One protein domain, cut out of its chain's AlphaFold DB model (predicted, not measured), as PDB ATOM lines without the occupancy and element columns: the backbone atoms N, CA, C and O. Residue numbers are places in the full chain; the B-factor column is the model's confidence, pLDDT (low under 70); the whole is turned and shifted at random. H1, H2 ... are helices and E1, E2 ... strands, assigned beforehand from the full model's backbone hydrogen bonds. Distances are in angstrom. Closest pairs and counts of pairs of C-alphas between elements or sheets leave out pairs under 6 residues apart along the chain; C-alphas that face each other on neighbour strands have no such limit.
ATOM      1  N   ALA A  18     -35.961 -49.720  32.679       91.25
ATOM      2  CA  ALA A  18     -34.910 -49.552  33.677       91.25
ATOM      3  C   ALA A  18     -35.313 -48.550  34.768       91.25
ATOM      4  O   ALA A  18     -35.084 -48.803  35.951       91.25
ATOM      5  N   ILE A  19     -35.937 -47.430  34.394       93.56
ATOM      6  CA  ILE A  19     -36.373 -46.406  35.348       93.56
ATOM      7  C   ILE A  19     -37.510 -46.935  36.230       93.56
ATOM      8  O   ILE A  19     -37.445 -46.771  37.448       93.56
ATOM      9  N   GLU A  20     -38.503 -47.624  35.661       92.38
ATOM     10  CA  GLU A  20     -39.589 -48.245  36.436       92.38
ATOM     11  C   GLU A  20     -39.050 -49.251  37.450       92.38
ATOM     12  O   GLU A  20     -39.448 -49.247  38.618       92.38
ATOM     13  N   TYR A  21     -38.100 -50.085  37.028       92.44
ATOM     14  CA  TYR A  21     -37.442 -51.028  37.918       92.44
ATOM     15  C   TYR A  21     -36.726 -50.324  39.070       92.44
ATOM     16  O   TYR A  21     -36.873 -50.749  40.220       92.44
ATOM     17  N   ILE A  22     -35.983 -49.248  38.787       94.62
ATOM     18  CA  ILE A  22     -35.264 -48.489  39.814       94.62
ATOM     19  C   ILE A  22     -36.232 -47.943  40.857       94.62
ATOM     20  O   ILE A  22     -35.974 -48.067  42.053       94.62
ATOM     21  N   GLU A  23     -37.359 -47.384  40.425       92.62
ATOM     22  CA  GLU A  23     -38.364 -46.844  41.340       92.62
ATOM     23  C   GLU A  23     -39.031 -47.921  42.191       92.62
ATOM     24  O   GLU A  23     -39.251 -47.716  43.382       92.62
ATOM     25  N   GLN A  24     -39.330 -49.076  41.600       92.19
ATOM     26  CA  GLN A  24     -40.005 -50.170  42.298       92.19
ATOM     27  C   GLN A  24     -39.086 -50.908  43.277       92.19
ATOM     28  O   GLN A  24     -39.557 -51.415  44.294       92.19
ATOM     29  N   ASN A  25     -37.787 -50.990  42.977       91.94
ATOM     30  CA  ASN A  25     -36.850 -51.857  43.699       91.94
ATOM     31  C   ASN A  25     -35.778 -51.084  44.479       91.94
ATOM     32  O   ASN A  25     -35.024 -51.695  45.238       91.94
ATOM     33  N   GLY A  26     -35.667 -49.765  44.281       93.38
ATOM     34  CA  GLY A  26     -34.623 -48.934  44.886       93.38
ATOM     35  C   GLY A  26     -33.211 -49.324  44.442       93.38
ATOM     36  O   GLY A  26     -32.269 -49.215  45.225       93.38
ATOM     37  N   ARG A  27     -33.063 -49.850  43.218       94.56
ATOM     38  CA  ARG A  27     -31.823 -50.463  42.714       94.56
ATOM     39  C   ARG A  27     -31.577 -50.129  41.253       94.56
ATOM     40  O   ARG A  27     -32.495 -50.206  40.448       94.56
ATOM     41  N   LEU A  28     -30.328 -49.827  40.913       95.81
ATOM     42  CA  LEU A  28     -29.892 -49.563  39.543       95.81
ATOM     43  C   LEU A  28     -29.940 -50.845  38.695       95.81
ATOM     44  O   LEU A  28     -29.458 -51.901  39.106       95.81
ATOM     45  N   TRP A  29     -30.510 -50.740  37.496       95.12
ATOM     46  CA  TRP A  29     -30.529 -51.807  36.496       95.12
ATOM     47  C   TRP A  29     -29.107 -52.095  35.987       95.12
ATOM     48  O   TRP A  29     -28.373 -51.172  35.634       95.12
ATOM     49  N   GLY A  30     -28.712 -53.368  35.956       94.69
ATOM     50  CA  GLY A  30     -27.369 -53.803  35.561       94.69
ATOM     51  C   GLY A  30     -26.275 -53.556  36.606       94.69
ATOM     52  O   GLY A  30     -25.108 -53.759  36.307       94.69
ATOM     53  N   ILE A  31     -26.620 -53.148  37.834       96.06
ATOM     54  CA  ILE A  31     -25.652 -52.903  38.915       96.06
ATOM     55  C   ILE A  31     -26.002 -53.744  40.144       96.06
ATOM     56  O   ILE A  31     -27.046 -53.560  40.778       96.06
ATOM     57  N   SER A  32     -25.090 -54.636  40.528       95.00
ATOM     58  CA  SER A  32     -25.259 -55.579  41.645       95.00
ATOM     59  C   SER A  32     -24.929 -54.972  43.014       95.00
ATOM     60  O   SER A  32     -25.389 -55.448  44.058       95.00
ATOM     61  N   ASN A  33     -24.114 -53.915  43.038       95.12
ATOM     62  CA  ASN A  33     -23.643 -53.294  44.270       95.12
ATOM     63  C   ASN A  33     -23.410 -51.796  44.070       95.12
ATOM     64  O   ASN A  33     -22.786 -51.393  43.088       95.12
ATOM     65  N   VAL A  34     -23.863 -51.000  45.035       96.94
ATOM     66  CA  VAL A  34     -23.600 -49.563  45.107       96.94
ATOM     67  C   VAL A  34     -23.089 -49.244  46.506       96.94
ATOM     68  O   VAL A  34     -23.762 -49.542  47.493       96.94
ATOM     69  N   ARG A  35     -21.907 -48.628  46.604       96.75
ATOM     70  CA  ARG A  35     -21.272 -48.259  47.881       96.75
ATOM     71  C   ARG A  35     -20.954 -46.778  47.922       96.75
ATOM     72  O   ARG A  35     -20.314 -46.281  47.002       96.75
ATOM     73  N   ALA A  36     -21.311 -46.116  49.015       96.25
ATOM     74  CA  ALA A  36     -20.766 -44.808  49.354       96.25
ATOM     75  C   ALA A  36     -19.334 -44.966  49.896       96.25
ATOM     76  O   ALA A  36     -19.051 -45.913  50.637       96.25
ATOM     77  N   GLN A  37     -18.439 -44.053  49.533       95.75
ATOM     78  CA  GLN A  37     -17.082 -43.954  50.068       95.75
ATOM     79  C   GLN A  37     -16.962 -42.737  50.990       95.75
ATOM     80  O   GLN A  37     -17.699 -41.759  50.865       95.75
ATOM     81  N   THR A  38     -15.995 -42.764  51.906       94.06
ATOM     82  CA  THR A  38     -15.759 -41.661  52.856       94.06
ATOM     83  C   THR A  38     -15.247 -40.381  52.192       94.06
ATOM     84  O   THR A  38     -15.335 -39.312  52.789       94.06
ATOM     85  N   ASP A  39     -14.725 -40.471  50.966       94.56
ATOM     86  CA  ASP A  39     -14.290 -39.328  50.157       94.56
ATOM     87  C   ASP A  39     -15.430 -38.685  49.346       94.56
ATOM     88  O   ASP A  39     -15.190 -37.771  48.554       94.56
ATOM     89  N   GLY A  40     -16.669 -39.149  49.545       93.56
ATOM     90  CA  GLY A  40     -17.855 -38.662  48.849       93.56
ATOM     91  C   GLY A  40     -18.027 -39.221  47.437       93.56
ATOM     92  O   GLY A  40     -18.868 -38.710  46.701       93.56
ATOM     93  N   SER A  41     -17.247 -40.233  47.035       97.19
ATOM     94  CA  SER A  41     -17.459 -40.976  45.788       97.19
ATOM     95  C   SER A  41     -18.421 -42.161  45.966       97.19
ATOM     96  O   SER A  41     -18.698 -42.608  47.083       97.19
ATOM     97  N   ALA A  42     -18.933 -42.684  44.852       97.50
ATOM     98  CA  ALA A  42     -19.744 -43.895  44.807       97.50
ATOM     99  C   ALA A  42     -19.059 -44.982  43.973       97.50
ATOM    100  O   ALA A  42     -18.577 -44.718  42.875       97.50
ATOM    101  N   VAL A  43     -19.049 -46.220  44.466       97.44
ATOM    102  CA  VAL A  43     -18.582 -47.391  43.709       97.44
ATOM    103  C   VAL A  43     -19.781 -48.171  43.202       97.44
ATOM    104  O   VAL A  43     -20.614 -48.591  44.003       97.44
ATOM    105  N   LEU A  44     -19.836 -48.391  41.891       97.25
ATOM    106  CA  LEU A  44     -20.831 -49.218  41.217       97.25
ATOM    107  C   LEU A  44     -20.147 -50.497  40.728       97.25
ATOM    108  O   LEU A  44     -19.050 -50.438  40.172       97.25
ATOM    109  N   VAL A  45     -20.779 -51.648  40.951       95.88
ATOM    110  CA  VAL A  45     -20.276 -52.961  40.521       95.88
ATOM    111  C   VAL A  45     -21.241 -53.563  39.515       95.88
ATOM    112  O   VAL A  45     -22.449 -53.598  39.760       95.88
ATOM    113  N   ASP A  46     -20.685 -54.048  38.413       94.44
ATOM    114  CA  ASP A  46     -21.431 -54.647  37.314       94.44
ATOM    115  C   ASP A  46     -22.254 -55.859  37.780       94.44
ATOM    116  O   ASP A  46     -21.866 -56.598  38.699       94.44
ATOM    117  N   ALA A  47     -23.428 -56.046  37.183       92.31
ATOM    118  CA  ALA A  47     -24.238 -57.239  37.385       92.31
ATOM    119  C   ALA A  47     -23.736 -58.351  36.462       92.31
ATOM    120  O   ALA A  47     -23.740 -58.211  35.246       92.31
ATOM    121  N   THR A  48     -23.323 -59.478  37.035       87.00
ATOM    122  CA  THR A  48     -22.692 -60.573  36.269       87.00
ATOM    123  C   THR A  48     -23.490 -61.869  36.321       87.00
ATOM    124  O   THR A  48     -23.182 -62.818  35.599       87.00
ATOM    125  N   GLN A  49     -24.523 -61.935  37.166       85.75
ATOM    126  CA  GLN A  49     -25.325 -63.142  37.330       85.75
ATOM    127  C   GLN A  49     -26.614 -63.062  36.506       85.75
ATOM    128  O   GLN A  49     -27.304 -62.048  36.567       85.75
ATOM    129  N   PRO A  50     -27.036 -64.145  35.822       82.31
ATOM    130  CA  PRO A  50     -28.277 -64.160  35.035       82.31
ATOM    131  C   PRO A  50     -29.561 -63.849  35.818       82.31
ATOM    132  O   PRO A  50     -30.595 -63.538  35.232       82.31
ATOM    133  N   THR A  51     -29.513 -63.979  37.143       79.44
ATOM    134  CA  THR A  51     -30.609 -63.659  38.065       79.44
ATOM    135  C   THR A  51     -30.753 -62.155  38.320       79.44
ATOM    136  O   THR A  51     -31.787 -61.721  38.827       79.44
ATOM    137  N   GLU A  52     -29.749 -61.350  37.969       82.19
ATOM    138  CA  GLU A  52     -29.735 -59.902  38.155       82.19
ATOM    139  C   GLU A  52     -30.331 -59.198  36.927       82.19
ATOM    140  O   GLU A  52     -30.007 -59.499  35.775       82.19
ATOM    141  N   LYS A  53     -31.231 -58.232  37.148       86.94
ATOM    142  CA  LYS A  53     -31.805 -57.455  36.044       86.94
ATOM    143  C   LYS A  53     -30.723 -56.598  35.398       86.94
ATOM    144  O   LYS A  53     -30.007 -55.881  36.087       86.94
ATOM    145  N   GLY A  54     -30.624 -56.684  34.073       84.12
ATOM    146  CA  GLY A  54     -29.615 -55.968  33.300       84.12
ATOM    147  C   GLY A  54     -28.245 -56.628  33.209       84.12
ATOM    148  O   GLY A  54     -27.358 -55.990  32.664       84.12
ATOM    149  N   TYR A  55     -28.070 -57.882  33.652       85.88
ATOM    150  CA  TYR A  55     -26.778 -58.599  33.593       85.88
ATOM    151  C   TYR A  55     -26.172 -58.758  32.183       85.88
ATOM    152  O   TYR A  55     -25.022 -59.154  32.033       85.88
ATOM    153  N   ALA A  56     -26.966 -58.525  31.134       88.31
ATOM    154  CA  ALA A  56     -26.514 -58.569  29.745       88.31
ATOM    155  C   ALA A  56     -25.920 -57.233  29.259       88.31
ATOM    156  O   ALA A  56     -25.470 -57.149  28.117       88.31
ATOM    157  N   LEU A  57     -25.954 -56.187  30.090       92.12
ATOM    158  CA  LEU A  57     -25.330 -54.905  29.799       92.12
ATOM    159  C   LEU A  57     -23.919 -54.888  30.380       92.12
ATOM    160  O   LEU A  57     -23.711 -55.324  31.502       92.12
ATOM    161  N   MET A  58     -22.966 -54.360  29.620       94.31
ATOM    162  CA  MET A  58     -21.580 -54.211  30.050       94.31
ATOM    163  C   MET A  58     -21.359 -52.814  30.613       94.31
ATOM    164  O   MET A  58     -21.700 -51.831  29.955       94.31
ATOM    165  N   LEU A  59     -20.775 -52.724  31.807       95.81
ATOM    166  CA  LEU A  59     -20.404 -51.461  32.442       95.81
ATOM    167  C   LEU A  59     -19.144 -50.848  31.807       95.81
ATOM    168  O   LEU A  59     -18.130 -51.517  31.629       95.81
ATOM    169  N   HIS A  60     -19.177 -49.545  31.544       94.19
ATOM    170  CA  HIS A  60     -18.100 -48.760  30.948       94.19
ATOM    171  C   HIS A  60     -17.849 -47.471  31.742       94.19
ATOM    172  O   HIS A  60     -18.785 -46.805  32.198       94.19
ATOM    173  N   ALA A  61     -16.579 -47.085  31.860       89.81
ATOM    174  CA  ALA A  61     -16.194 -45.742  32.287       89.81
ATOM    175  C   ALA A  61     -16.334 -44.755  31.109       89.81
ATOM    176  O   ALA A  61     -16.255 -45.168  29.952       89.81
ATOM    177  N   PRO A  62     -16.522 -43.450  31.361       74.88
ATOM    178  CA  PRO A  62     -16.814 -42.481  30.303       74.88
ATOM    179  C   PRO A  62     -15.633 -42.278  29.338       74.88
ATOM    180  O   PRO A  62     -15.826 -41.851  28.203       74.88
ATOM    181  N   ASP A  63     -14.416 -42.606  29.771       80.38
ATOM    182  CA  ASP A  63     -13.167 -42.509  29.017       80.38
ATOM    183  C   ASP A  63     -12.653 -43.868  28.498       80.38
ATOM    184  O   ASP A  63     -11.585 -43.925  27.883       80.38
ATOM    185  N   ARG A  64     -13.384 -44.971  28.729       79.12
ATOM    186  CA  ARG A  64     -12.951 -46.330  28.363       79.12
ATOM    187  C   ARG A  64     -14.057 -47.126  27.690       79.12
ATOM    188  O   ARG A  64     -15.132 -47.320  28.241       79.12
ATOM    189  N   PHE A  65     -13.733 -47.696  26.534       75.62
ATOM    190  CA  PHE A  65     -14.634 -48.593  25.805       75.62
ATOM    191  C   PHE A  65     -14.558 -50.053  26.272       75.62
ATOM    192  O   PHE A  65     -15.386 -50.867  25.876       75.62
ATOM    193  N   GLU A  66     -13.582 -50.406  27.110       87.81
ATOM    194  CA  GLU A  66     -13.469 -51.758  27.663       87.81
ATOM    195  C   GLU A  66     -14.489 -51.971  28.795       87.81
ATOM    196  O   GLU A  66     -14.665 -51.066  29.617       87.81
ATOM    197  N   PRO A  67     -15.155 -53.140  28.856       90.88
ATOM    198  CA  PRO A  67     -16.020 -53.491  29.975       90.88
ATOM    199  C   PRO A  67     -15.262 -53.513  31.305       90.88
ATOM    200  O   PRO A  67     -14.138 -54.013  31.391       90.88
ATOM    201  N   LEU A  68     -15.897 -53.009  32.356       93.56
ATOM    202  CA  LEU A  68     -15.361 -52.939  33.708       93.56
ATOM    203  C   LEU A  68     -16.216 -53.771  34.659       93.56
ATOM    204  O   LEU A  68     -17.435 -53.715  34.610       93.56
ATOM    205  N   GLY A  69     -15.584 -54.470  35.604       94.00
ATOM    206  CA  GLY A  69     -16.323 -55.107  36.703       94.00
ATOM    207  C   GLY A  69     -16.829 -54.105  37.747       94.00
ATOM    208  O   GLY A  69     -17.760 -54.396  38.494       94.00
ATOM    209  N   SER A  70     -16.214 -52.923  37.829       95.81
ATOM    210  CA  SER A  70     -16.643 -51.838  38.708       95.81
ATOM    211  C   SER A  70     -16.107 -50.482  38.256       95.81
ATOM    212  O   SER A  70     -15.110 -50.390  37.539       95.81
ATOM    213  N   VAL A  71     -16.759 -49.418  38.719       96.44
ATOM    214  CA  VAL A  71     -16.355 -48.028  38.494       96.44
ATOM    215  C   VAL A  71     -16.527 -47.224  39.780       96.44
ATOM    216  O   VAL A  71     -17.445 -47.474  40.559       96.44
ATOM    217  N   THR A  72     -15.625 -46.274  40.018       96.81
ATOM    218  CA  THR A  72     -15.759 -45.276  41.090       96.81
ATOM    219  C   THR A  72     -16.111 -43.942  40.451       96.81
ATOM    220  O   THR A  72     -15.415 -43.524  39.533       96.81
ATOM    221  N   LEU A  73     -17.175 -43.302  40.927       97.19
ATOM    222  CA  LEU A  73     -17.693 -42.039  40.414       97.19
ATOM    223  C   LEU A  73     -17.632 -40.969  41.498       97.19
ATOM    224  O   LEU A  73     -18.158 -41.143  42.597       97.19
ATOM    225  N   ARG A  74     -17.029 -39.832  41.177       97.25
ATOM    226  CA  ARG A  74     -17.153 -38.584  41.934       97.25
ATOM    227  C   ARG A  74     -18.429 -37.847  41.519       97.25
ATOM    228  O   ARG A  74     -18.961 -38.102  40.438       97.25
ATOM    229  N   PRO A  75     -18.939 -36.916  42.342       97.94
ATOM    230  CA  PRO A  75     -20.073 -36.089  41.946       97.94
ATOM    231  C   PRO A  75     -19.818 -35.379  40.607       97.94
ATOM    232  O   PRO A  75     -18.805 -34.704  40.434       97.94
ATOM    233  N   GLY A  76     -20.746 -35.543  39.668       97.00
ATOM    234  CA  GLY A  76     -20.664 -35.055  38.292       97.00
ATOM    235  C   GLY A  76     -20.108 -36.066  37.286       97.00
ATOM    236  O   GLY A  76     -20.293 -35.865  36.089       97.00
ATOM    237  N   GLU A  77     -19.474 -37.150  37.736       97.06
ATOM    238  CA  GLU A  77     -18.989 -38.217  36.857       97.06
ATOM    239  C   GLU A  77     -20.104 -39.211  36.525       97.06
ATOM    240  O   GLU A  77     -21.059 -39.399  37.287       97.06
ATOM    241  N   ALA A  78     -19.969 -39.862  35.371       96.75
ATOM    242  CA  ALA A  78     -20.950 -40.807  34.868       96.75
ATOM    243  C   ALA A  78     -20.303 -42.115  34.424       96.75
ATOM    244  O   ALA A  78     -19.156 -42.120  33.991       96.75
ATOM    245  N   CYS A  79     -21.056 -43.207  34.474       96.94
ATOM    246  CA  CYS A  79     -20.728 -44.454  33.790       96.94
ATOM    247  C   CYS A  79     -21.855 -44.847  32.837       96.94
ATOM    248  O   CYS A  79     -22.988 -44.387  32.991       96.94
ATOM    249  N   ALA A  80     -21.554 -45.727  31.887       95.88
ATOM    250  CA  ALA A  80     -22.532 -46.258  30.946       95.88
ATOM    251  C   ALA A  80     -22.667 -47.776  31.087       95.88
ATOM    252  O   ALA A  80     -21.694 -48.451  31.401       95.88
ATOM    253  N   LEU A  81     -23.852 -48.314  30.816       95.81
ATOM    254  CA  LEU A  81     -24.081 -49.730  30.582       95.81
ATOM    255  C   LEU A  81     -24.685 -49.919  29.197       95.81
ATOM    256  O   LEU A  81     -25.608 -49.194  28.818       95.81
ATOM    257  N   SER A  82     -24.183 -50.888  28.435       94.00
ATOM    258  CA  SER A  82     -24.701 -51.152  27.094       94.00
ATOM    259  C   SER A  82     -24.540 -52.603  26.658       94.00
ATOM    260  O   SER A  82     -23.596 -53.282  27.049       94.00
ATOM    261  N   ASP A  83     -25.443 -53.068  25.794       91.88
ATOM    262  CA  ASP A  83     -25.270 -54.307  25.022       91.88
ATOM    263  C   ASP A  83     -24.470 -54.079  23.716       91.88
ATOM    264  O   ASP A  83     -24.291 -54.991  22.904       91.88
ATOM    265  N   GLY A  84     -24.008 -52.844  23.487       89.44
ATOM    266  CA  GLY A  84     -23.265 -52.408  22.309       89.44
ATOM    267  C   GLY A  84     -24.123 -52.147  21.070       89.44
ATOM    268  O   GLY A  84     -23.564 -51.841  20.013       89.44
ATOM    269  N   ARG A  85     -25.456 -52.288  21.143       88.00
ATOM    270  CA  ARG A  85     -26.332 -52.186  19.962       88.00
ATOM    271  C   ARG A  85     -27.646 -51.460  20.203       88.00
ATOM    272  O   ARG A  85     -28.001 -50.606  19.394       88.00
ATOM    273  N   HIS A  86     -28.377 -51.829  21.245       90.31
ATOM    274  CA  HIS A  86     -29.763 -51.424  21.448       90.31
ATOM    275  C   HIS A  86     -29.946 -50.667  22.752       90.31
ATOM    276  O   HIS A  86     -30.531 -49.590  22.734       90.31
ATOM    277  N   ALA A  87     -29.455 -51.210  23.861       92.19
ATOM    278  CA  ALA A  87     -29.649 -50.629  25.181       92.19
ATOM    279  C   ALA A  87     -28.445 -49.772  25.577       92.19
ATOM    280  O   ALA A  87     -27.296 -50.211  25.485       92.19
ATOM    281  N   PHE A  88     -28.719 -48.553  26.034       93.81
ATOM    282  CA  PHE A  88     -27.727 -47.595  26.506       93.81
ATOM    283  C   PHE A  88     -28.262 -46.911  27.761       93.81
ATOM    284  O   PHE A  88     -29.191 -46.112  27.697       93.81
ATOM    285  N   LEU A  89     -27.660 -47.217  28.903       95.56
ATOM    286  CA  LEU A  89     -28.044 -46.673  30.196       95.56
ATOM    287  C   LEU A  89     -26.879 -45.866  30.754       95.56
ATOM    288  O   LEU A  89     -25.759 -46.359  30.784       95.56
ATOM    289  N   THR A  90     -27.108 -44.633  31.185       96.88
ATOM    290  CA  THR A  90     -26.074 -43.808  31.826       96.88
ATOM    291  C   THR A  90     -26.483 -43.492  33.249       96.88
ATOM    292  O   THR A  90     -27.620 -43.087  33.491       96.88
ATOM    293  N   TYR A  91     -25.541 -43.627  34.176       98.00
ATOM    294  CA  TYR A  91     -25.692 -43.193  35.558       98.00
ATOM    295  C   TYR A  91     -24.708 -42.074  35.843       98.00
ATOM    296  O   TYR A  91     -23.508 -42.320  35.928       98.00
ATOM    297  N   THR A  92     -25.215 -40.856  36.018       98.38
ATOM    298  CA  THR A  92     -24.419 -39.718  36.490       98.38
ATOM    299  C   THR A  92     -24.598 -39.586  37.991       98.38
ATOM    300  O   THR A  92     -25.699 -39.287  38.461       98.38
ATOM    301  N   PHE A  93     -23.528 -39.779  38.754       98.38
ATOM    302  CA  PHE A  93     -23.572 -39.615  40.199       98.38
ATOM    303  C   PHE A  93     -23.642 -38.127  40.551       98.38
ATOM    304  O   PHE A  93     -22.778 -37.345  40.167       98.38
ATOM    305  N   LYS A  94     -24.682 -37.701  41.270       98.44
ATOM    306  CA  LYS A  94     -24.893 -36.295  41.664       98.44
ATOM    307  C   LYS A  94     -24.409 -35.996  43.086       98.44
ATOM    308  O   LYS A  94     -24.364 -34.830  43.467       98.44
ATOM    309  N   GLY A  95     -24.023 -37.020  43.847       97.75
ATOM    310  CA  GLY A  95     -23.580 -36.910  45.236       97.75
ATOM    311  C   GLY A  95     -24.517 -37.616  46.212       97.75
ATOM    312  O   GLY A  95     -25.359 -38.426  45.824       97.75
ATOM    313  N   GLU A  96     -24.360 -37.301  47.492       96.69
ATOM    314  CA  GLU A  96     -25.156 -37.865  48.582       96.69
ATOM    315  C   GLU A  96     -26.118 -36.816  49.153       96.69
ATOM    316  O   GLU A  96     -25.763 -35.645  49.312       96.69
ATOM    317  N   LYS A  97     -27.343 -37.235  49.473       96.19
ATOM    318  CA  LYS A  97     -28.350 -36.421  50.152       96.19
ATOM    319  C   LYS A  97     -29.118 -37.292  51.138       96.19
ATOM    320  O   LYS A  97     -29.679 -38.305  50.739       96.19
ATOM    321  N   ASP A  98     -29.174 -36.884  52.404       94.50
ATOM    322  CA  ASP A  98     -29.925 -37.588  53.454       94.50
ATOM    323  C   ASP A  98     -29.562 -39.091  53.552       94.50
ATOM    324  O   ASP A  98     -30.438 -39.944  53.668       94.50
ATOM    325  N   ALA A  99     -28.262 -39.416  53.471       91.62
ATOM    326  CA  ALA A  99     -27.715 -40.783  53.416       91.62
ATOM    327  C   ALA A  99     -28.116 -41.617  52.177       91.62
ATOM    328  O   ALA A  99     -27.871 -42.825  52.125       91.62
ATOM    329  N   LEU A 100     -28.713 -40.984  51.163       97.00
ATOM    330  CA  LEU A 100     -29.036 -41.588  49.874       97.00
ATOM    331  C   LEU A 100     -28.051 -41.123  48.806       97.00
ATOM    332  O   LEU A 100     -27.709 -39.944  48.715       97.00
ATOM    333  N   LEU A 101     -27.651 -42.048  47.943       98.00
ATOM    334  CA  LEU A 101     -26.869 -41.750  46.755       98.00
ATOM    335  C   LEU A 101     -27.813 -41.303  45.641       98.00
ATOM    336  O   LEU A 101     -28.790 -41.988  45.326       98.00
ATOM    337  N   VAL A 102     -27.528 -40.138  45.064       98.50
ATOM    338  CA  VAL A 102     -28.363 -39.506  44.045       98.50
ATOM    339  C   VAL A 102     -27.742 -39.728  42.675       98.50
ATOM    340  O   VAL A 102     -26.584 -39.378  42.445       98.50
ATOM    341  N   PHE A 103     -28.529 -40.263  41.749       98.50
ATOM    342  CA  PHE A 103     -28.121 -40.498  40.370       98.50
ATOM    343  C   PHE A 103     -29.103 -39.843  39.410       98.50
ATOM    344  O   PHE A 103     -30.312 -39.929  39.591       98.50
ATOM    345  N   GLU A 104     -28.585 -39.224  38.360       98.25
ATOM    346  CA  GLU A 104     -29.363 -38.983  37.149       98.25
ATOM    347  C   GLU A 104     -29.168 -40.167  36.212       98.25
ATOM    348  O   GLU A 104     -28.041 -40.553  35.900       98.25
ATOM    349  N   VAL A 105     -30.285 -40.744  35.807       97.62
ATOM    350  CA  VAL A 105     -30.388 -41.918  34.958       97.62
ATOM    351  C   VAL A 105     -30.864 -41.457  33.594       97.62
ATOM    352  O   VAL A 105     -31.908 -40.816  33.516       97.62
ATOM    353  N   LEU A 106     -30.123 -41.794  32.543       96.12
ATOM    354  CA  LEU A 106     -30.562 -41.686  31.152       96.12
ATOM    355  C   LEU A 106     -30.699 -43.100  30.598       96.12
ATOM    356  O   LEU A 106     -29.692 -43.792  30.476       96.12
ATOM    357  N   ASP A 107     -31.913 -43.516  30.264       94.88
ATOM    358  CA  ASP A 107     -32.195 -44.788  29.603       94.88
ATOM    359  C   ASP A 107     -32.569 -44.534  28.145       94.88
ATOM    360  O   ASP A 107     -33.523 -43.810  27.854       94.88
ATOM    361  N   ARG A 108     -31.811 -45.130  27.231       94.56
ATOM    362  CA  ARG A 108     -32.021 -45.043  25.794       94.56
ATOM    363  C   ARG A 108     -32.063 -46.440  25.194       94.56
ATOM    364  O   ARG A 108     -31.137 -47.232  25.352       94.56
ATOM    365  N   PHE A 109     -33.093 -46.688  24.395       92.44
ATOM    366  CA  PHE A 109     -33.251 -47.928  23.651       92.44
ATOM    367  C   PHE A 109     -33.425 -47.655  22.153       92.44
ATOM    368  O   PHE A 109     -34.306 -46.903  21.733       92.44
ATOM    369  N   ASP A 110     -32.572 -48.268  21.335       92.56
ATOM    370  CA  ASP A 110     -32.607 -48.193  19.877       92.56
ATOM    371  C   ASP A 110     -33.280 -49.435  19.281       92.56
ATOM    372  O   ASP A 110     -32.654 -50.477  19.044       92.56
ATOM    373  N   ALA A 111     -34.576 -49.300  18.996       90.94
ATOM    374  CA  ALA A 111     -35.397 -50.375  18.460       90.94
ATOM    375  C   ALA A 111     -35.417 -50.436  16.921       90.94
ATOM    376  O   ALA A 111     -36.222 -51.180  16.352       90.94
ATOM    377  N   ARG A 112     -34.568 -49.673  16.213       91.06
ATOM    378  CA  ARG A 112     -34.631 -49.567  14.739       91.06
ATOM    379  C   ARG A 112     -34.427 -50.905  14.033       91.06
ATOM    380  O   ARG A 112     -35.077 -51.170  13.023       91.06
ATOM    381  N   ALA A 113     -33.593 -51.781  14.592       88.50
ATOM    382  CA  ALA A 113     -33.392 -53.139  14.078       88.50
ATOM    383  C   ALA A 113     -34.656 -54.020  14.154       88.50
ATOM    384  O   ALA A 113     -34.753 -55.015  13.441       88.50
ATOM    385  N   PHE A 114     -35.632 -53.638  14.981       85.81
ATOM    386  CA  PHE A 114     -36.907 -54.331  15.169       85.81
ATOM    387  C   PHE A 114     -38.075 -53.610  14.472       85.81
ATOM    388  O   PHE A 114     -39.235 -53.917  14.730       85.81
ATOM    389  N   GLY A 115     -37.786 -52.627  13.608       88.81
ATOM    390  CA  GLY A 115     -38.803 -51.799  12.949       88.81
ATOM    391  C   GLY A 115     -39.424 -50.724  13.851       88.81
ATOM    392  O   GLY A 115     -40.419 -50.114  13.463       88.81
ATOM    393  N   GLY A 116     -38.856 -50.497  15.040       88.44
ATOM    394  CA  GLY A 116     -39.247 -49.432  15.961       88.44
ATOM    395  C   GLY A 116     -38.451 -48.133  15.774       88.44
ATOM    396  O   GLY A 116     -37.707 -47.963  14.808       88.44
ATOM    397  N   GLY A 117     -38.616 -47.212  16.725       89.50
ATOM    398  CA  GLY A 117     -37.862 -45.957  16.820       89.50
ATOM    399  C   GLY A 117     -36.794 -45.983  17.915       89.50
ATOM    400  O   GLY A 117     -36.448 -47.039  18.440       89.50
ATOM    401  N   ILE A 118     -36.286 -44.803  18.264       90.69
ATOM    402  CA  ILE A 118     -35.445 -44.603  19.449       90.69
ATOM    403  C   ILE A 118     -36.349 -44.095  20.569       90.69
ATOM    404  O   ILE A 118     -37.134 -43.175  20.341       90.69
ATOM    405  N   THR A 119     -36.235 -44.679  21.756       91.19
ATOM    406  CA  THR A 119     -36.855 -44.166  22.983       91.19
ATOM    407  C   THR A 119     -35.775 -43.698  23.938       91.19
ATOM    408  O   THR A 119     -34.723 -44.328  24.029       91.19
ATOM    409  N   GLU A 120     -36.039 -42.609  24.650       93.62
ATOM    410  CA  GLU A 120     -35.105 -42.017  25.601       93.62
ATOM    411  C   GLU A 120     -35.889 -41.436  26.782       93.62
ATOM    412  O   GLU A 120     -36.934 -40.813  26.588       93.62
ATOM    413  N   ALA A 121     -35.412 -41.670  28.002       93.81
ATOM    414  CA  ALA A 121     -36.005 -41.151  29.224       93.81
ATOM    415  C   ALA A 121     -34.916 -40.779  30.231       93.81
ATOM    416  O   ALA A 121     -33.938 -41.507  30.399       93.81
ATOM    417  N   THR A 122     -35.124 -39.669  30.943       95.69
ATOM    418  CA  THR A 122     -34.200 -39.186  31.974       95.69
ATOM    419  C   THR A 122     -34.914 -39.034  33.305       95.69
ATOM    420  O   THR A 122     -36.014 -38.477  33.366       95.69
ATOM    421  N   LYS A 123     -34.285 -39.479  34.395       96.50
ATOM    422  CA  LYS A 123     -34.825 -39.314  35.746       96.50
ATOM    423  C   LYS A 123     -33.737 -39.187  36.796       96.50
ATOM    424  O   LYS A 123     -32.733 -39.882  36.744       96.50
ATOM    425  N   THR A 124     -33.962 -38.335  37.792       97.81
ATOM    426  CA  THR A 124     -33.144 -38.335  39.010       97.81
ATOM    427  C   THR A 124     -33.752 -39.280  40.039       97.81
ATOM    428  O   THR A 124     -34.937 -39.177  40.351       97.81
ATOM    429  N   VAL A 125     -32.933 -40.179  40.574       96.94
ATOM    430  CA  VAL A 125     -33.299 -41.171  41.587       96.94
ATOM    431  C   VAL A 125     -32.386 -41.025  42.799       96.94
ATOM    432  O   VAL A 125     -31.221 -40.653  42.668       96.94
ATOM    433  N   ALA A 126     -32.914 -41.314  43.983       97.62
ATOM    434  CA  ALA A 126     -32.149 -41.379  45.221       97.62
ATOM    435  C   ALA A 126     -32.362 -42.761  45.838       97.62
ATOM    436  O   ALA A 126     -33.504 -43.190  45.997       97.62
ATOM    437  N   LEU A 127     -31.276 -43.462  46.153       96.56
ATOM    438  CA  LEU A 127     -31.329 -44.825  46.680       96.56
ATOM    439  C   LEU A 127     -30.273 -45.045  47.769       96.56
ATOM    440  O   LEU A 127     -29.219 -44.403  47.740       96.56
ATOM    441  N   PRO A 128     -30.533 -45.924  48.749       96.12
ATOM    442  CA  PRO A 128     -29.519 -46.295  49.723       96.12
ATOM    443  C   PRO A 128     -28.432 -47.156  49.057       96.12
ATOM    444  O   PRO A 128     -28.716 -47.864  48.088       96.12
ATOM    445  N   PRO A 129     -27.199 -47.171  49.588       95.94
ATOM    446  CA  PRO A 129     -26.211 -48.183  49.227       95.94
ATOM    447  C   PRO A 129     -26.771 -49.605  49.400       95.94
ATOM    448  O   PRO A 129     -27.533 -49.875  50.330       95.94
ATOM    449  N   TYR A 130     -26.373 -50.535  48.531       94.75
ATOM    450  CA  TYR A 130     -26.857 -51.917  48.565       94.75
ATOM    451  C   TYR A 130     -25.813 -52.910  48.049       94.75
ATOM    452  O   TYR A 130     -24.899 -52.561  47.305       94.75
ATOM    453  N   SER A 131     -25.975 -54.186  48.405       89.12
ATOM    454  CA  SER A 131     -25.116 -55.281  47.944       89.12
ATOM    455  C   SER A 131     -25.909 -56.533  47.579       89.12
ATOM    456  O   SER A 131     -26.853 -56.880  48.286       89.12
ATOM    457  N   GLY A 132     -25.465 -57.253  46.546       72.94
ATOM    458  CA  GLY A 132     -26.004 -58.562  46.158       72.94
ATOM    459  C   GLY A 132     -27.304 -58.457  45.363       72.94
ATOM    460  O   GLY A 132     -27.719 -57.354  45.017       72.94
TER     461      GLY A 132
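Overview. This is residues 18 to 132 of the 153 residues of an uncharacterized protein of Candidatus Hydrogenedentes bacterium (UniProt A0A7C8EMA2). Two antiparallel sheets sit partly face to face as a loose-edged sandwich: a large, twisted sheet, E3, E5, E6, E7, E8 in that order, and a small sheet, E1, E2, E4 in that order, which covers only part of it. The long strands E6, E7 and E8 run along the longest axis, and the short helix H1 packs on the large sheet near E7 and E8. The printed part has 115 residues with one named helix and eight named strands, H1 first and then E1 to E8 along the chain, and its class is mostly strand. The whole is compact, with a radius of gyration of the C-alphas of 13.6 A, but elongated in outline, 46 by 28 by 26 A.

Arrangement. H1, residues 18 to 25, is on the large sheet at a height over the sheet of 8.4 A; its O i to N i+4 pairs are within hydrogen-bond range throughout. The closest C-alphas of H1 and E7, residues 100 to 110, are those of Ala 18 and Asp 107, 6.8 A apart. E1, residues 31 to 36, and E2, residues 42 to 46, form a hairpin, with N 35 and O 43 at 2.9 A. E2 is also the antiparallel neighbour of E4, residues 70 to 73, with N 44 and O 71 at 2.9 A. In the large sheet, the edge strand E3, residues 58 to 60, pairs with E5, residues 78 to 82, N 60 and O 80 being 2.7 A apart. E5, E6, residues 87 to 97, E7 and E8, residues 118 to 127, make a meander, each strand the antiparallel neighbour of the one before: N 81 and O 89 are at 2.7 A, N 92 and O 104 at 2.8 A, N 105 and O 123 at 2.8 A. In the sandwich, two sheets face to face, the strands of the one sheet stand at 34 degrees to those of the other; the closest C-alphas of E4 and E6 are those of Leu 73 and Phe 93, 6.4 A apart.

Along the chain. H1 begins at C-alpha 18, (-34.910, -49.552, 33.677), and is 10.5 A long. E1 measures 14.1 A, E2 13.2 A, E3 6.5 A, E4 10.0 A and E5 13.5 A. E6 measures 28.8 A and bends by 54 degrees at residue 94. E7 measures 30.9 A. E8 measures 27.5 A, bends by 55 degrees at residue 124, and ends at C-alpha 127, (-31.329, -44.825, 46.680).

Size, cuts and confidence. The two C-alphas farthest apart are those of Thr 38 and Gly 115, 47.2 A. The printed part has no cut, and the link E2 to E3 is long, with 11 residues. The mean pLDDT of the printed part is 92.9, and no printed residue is under 70.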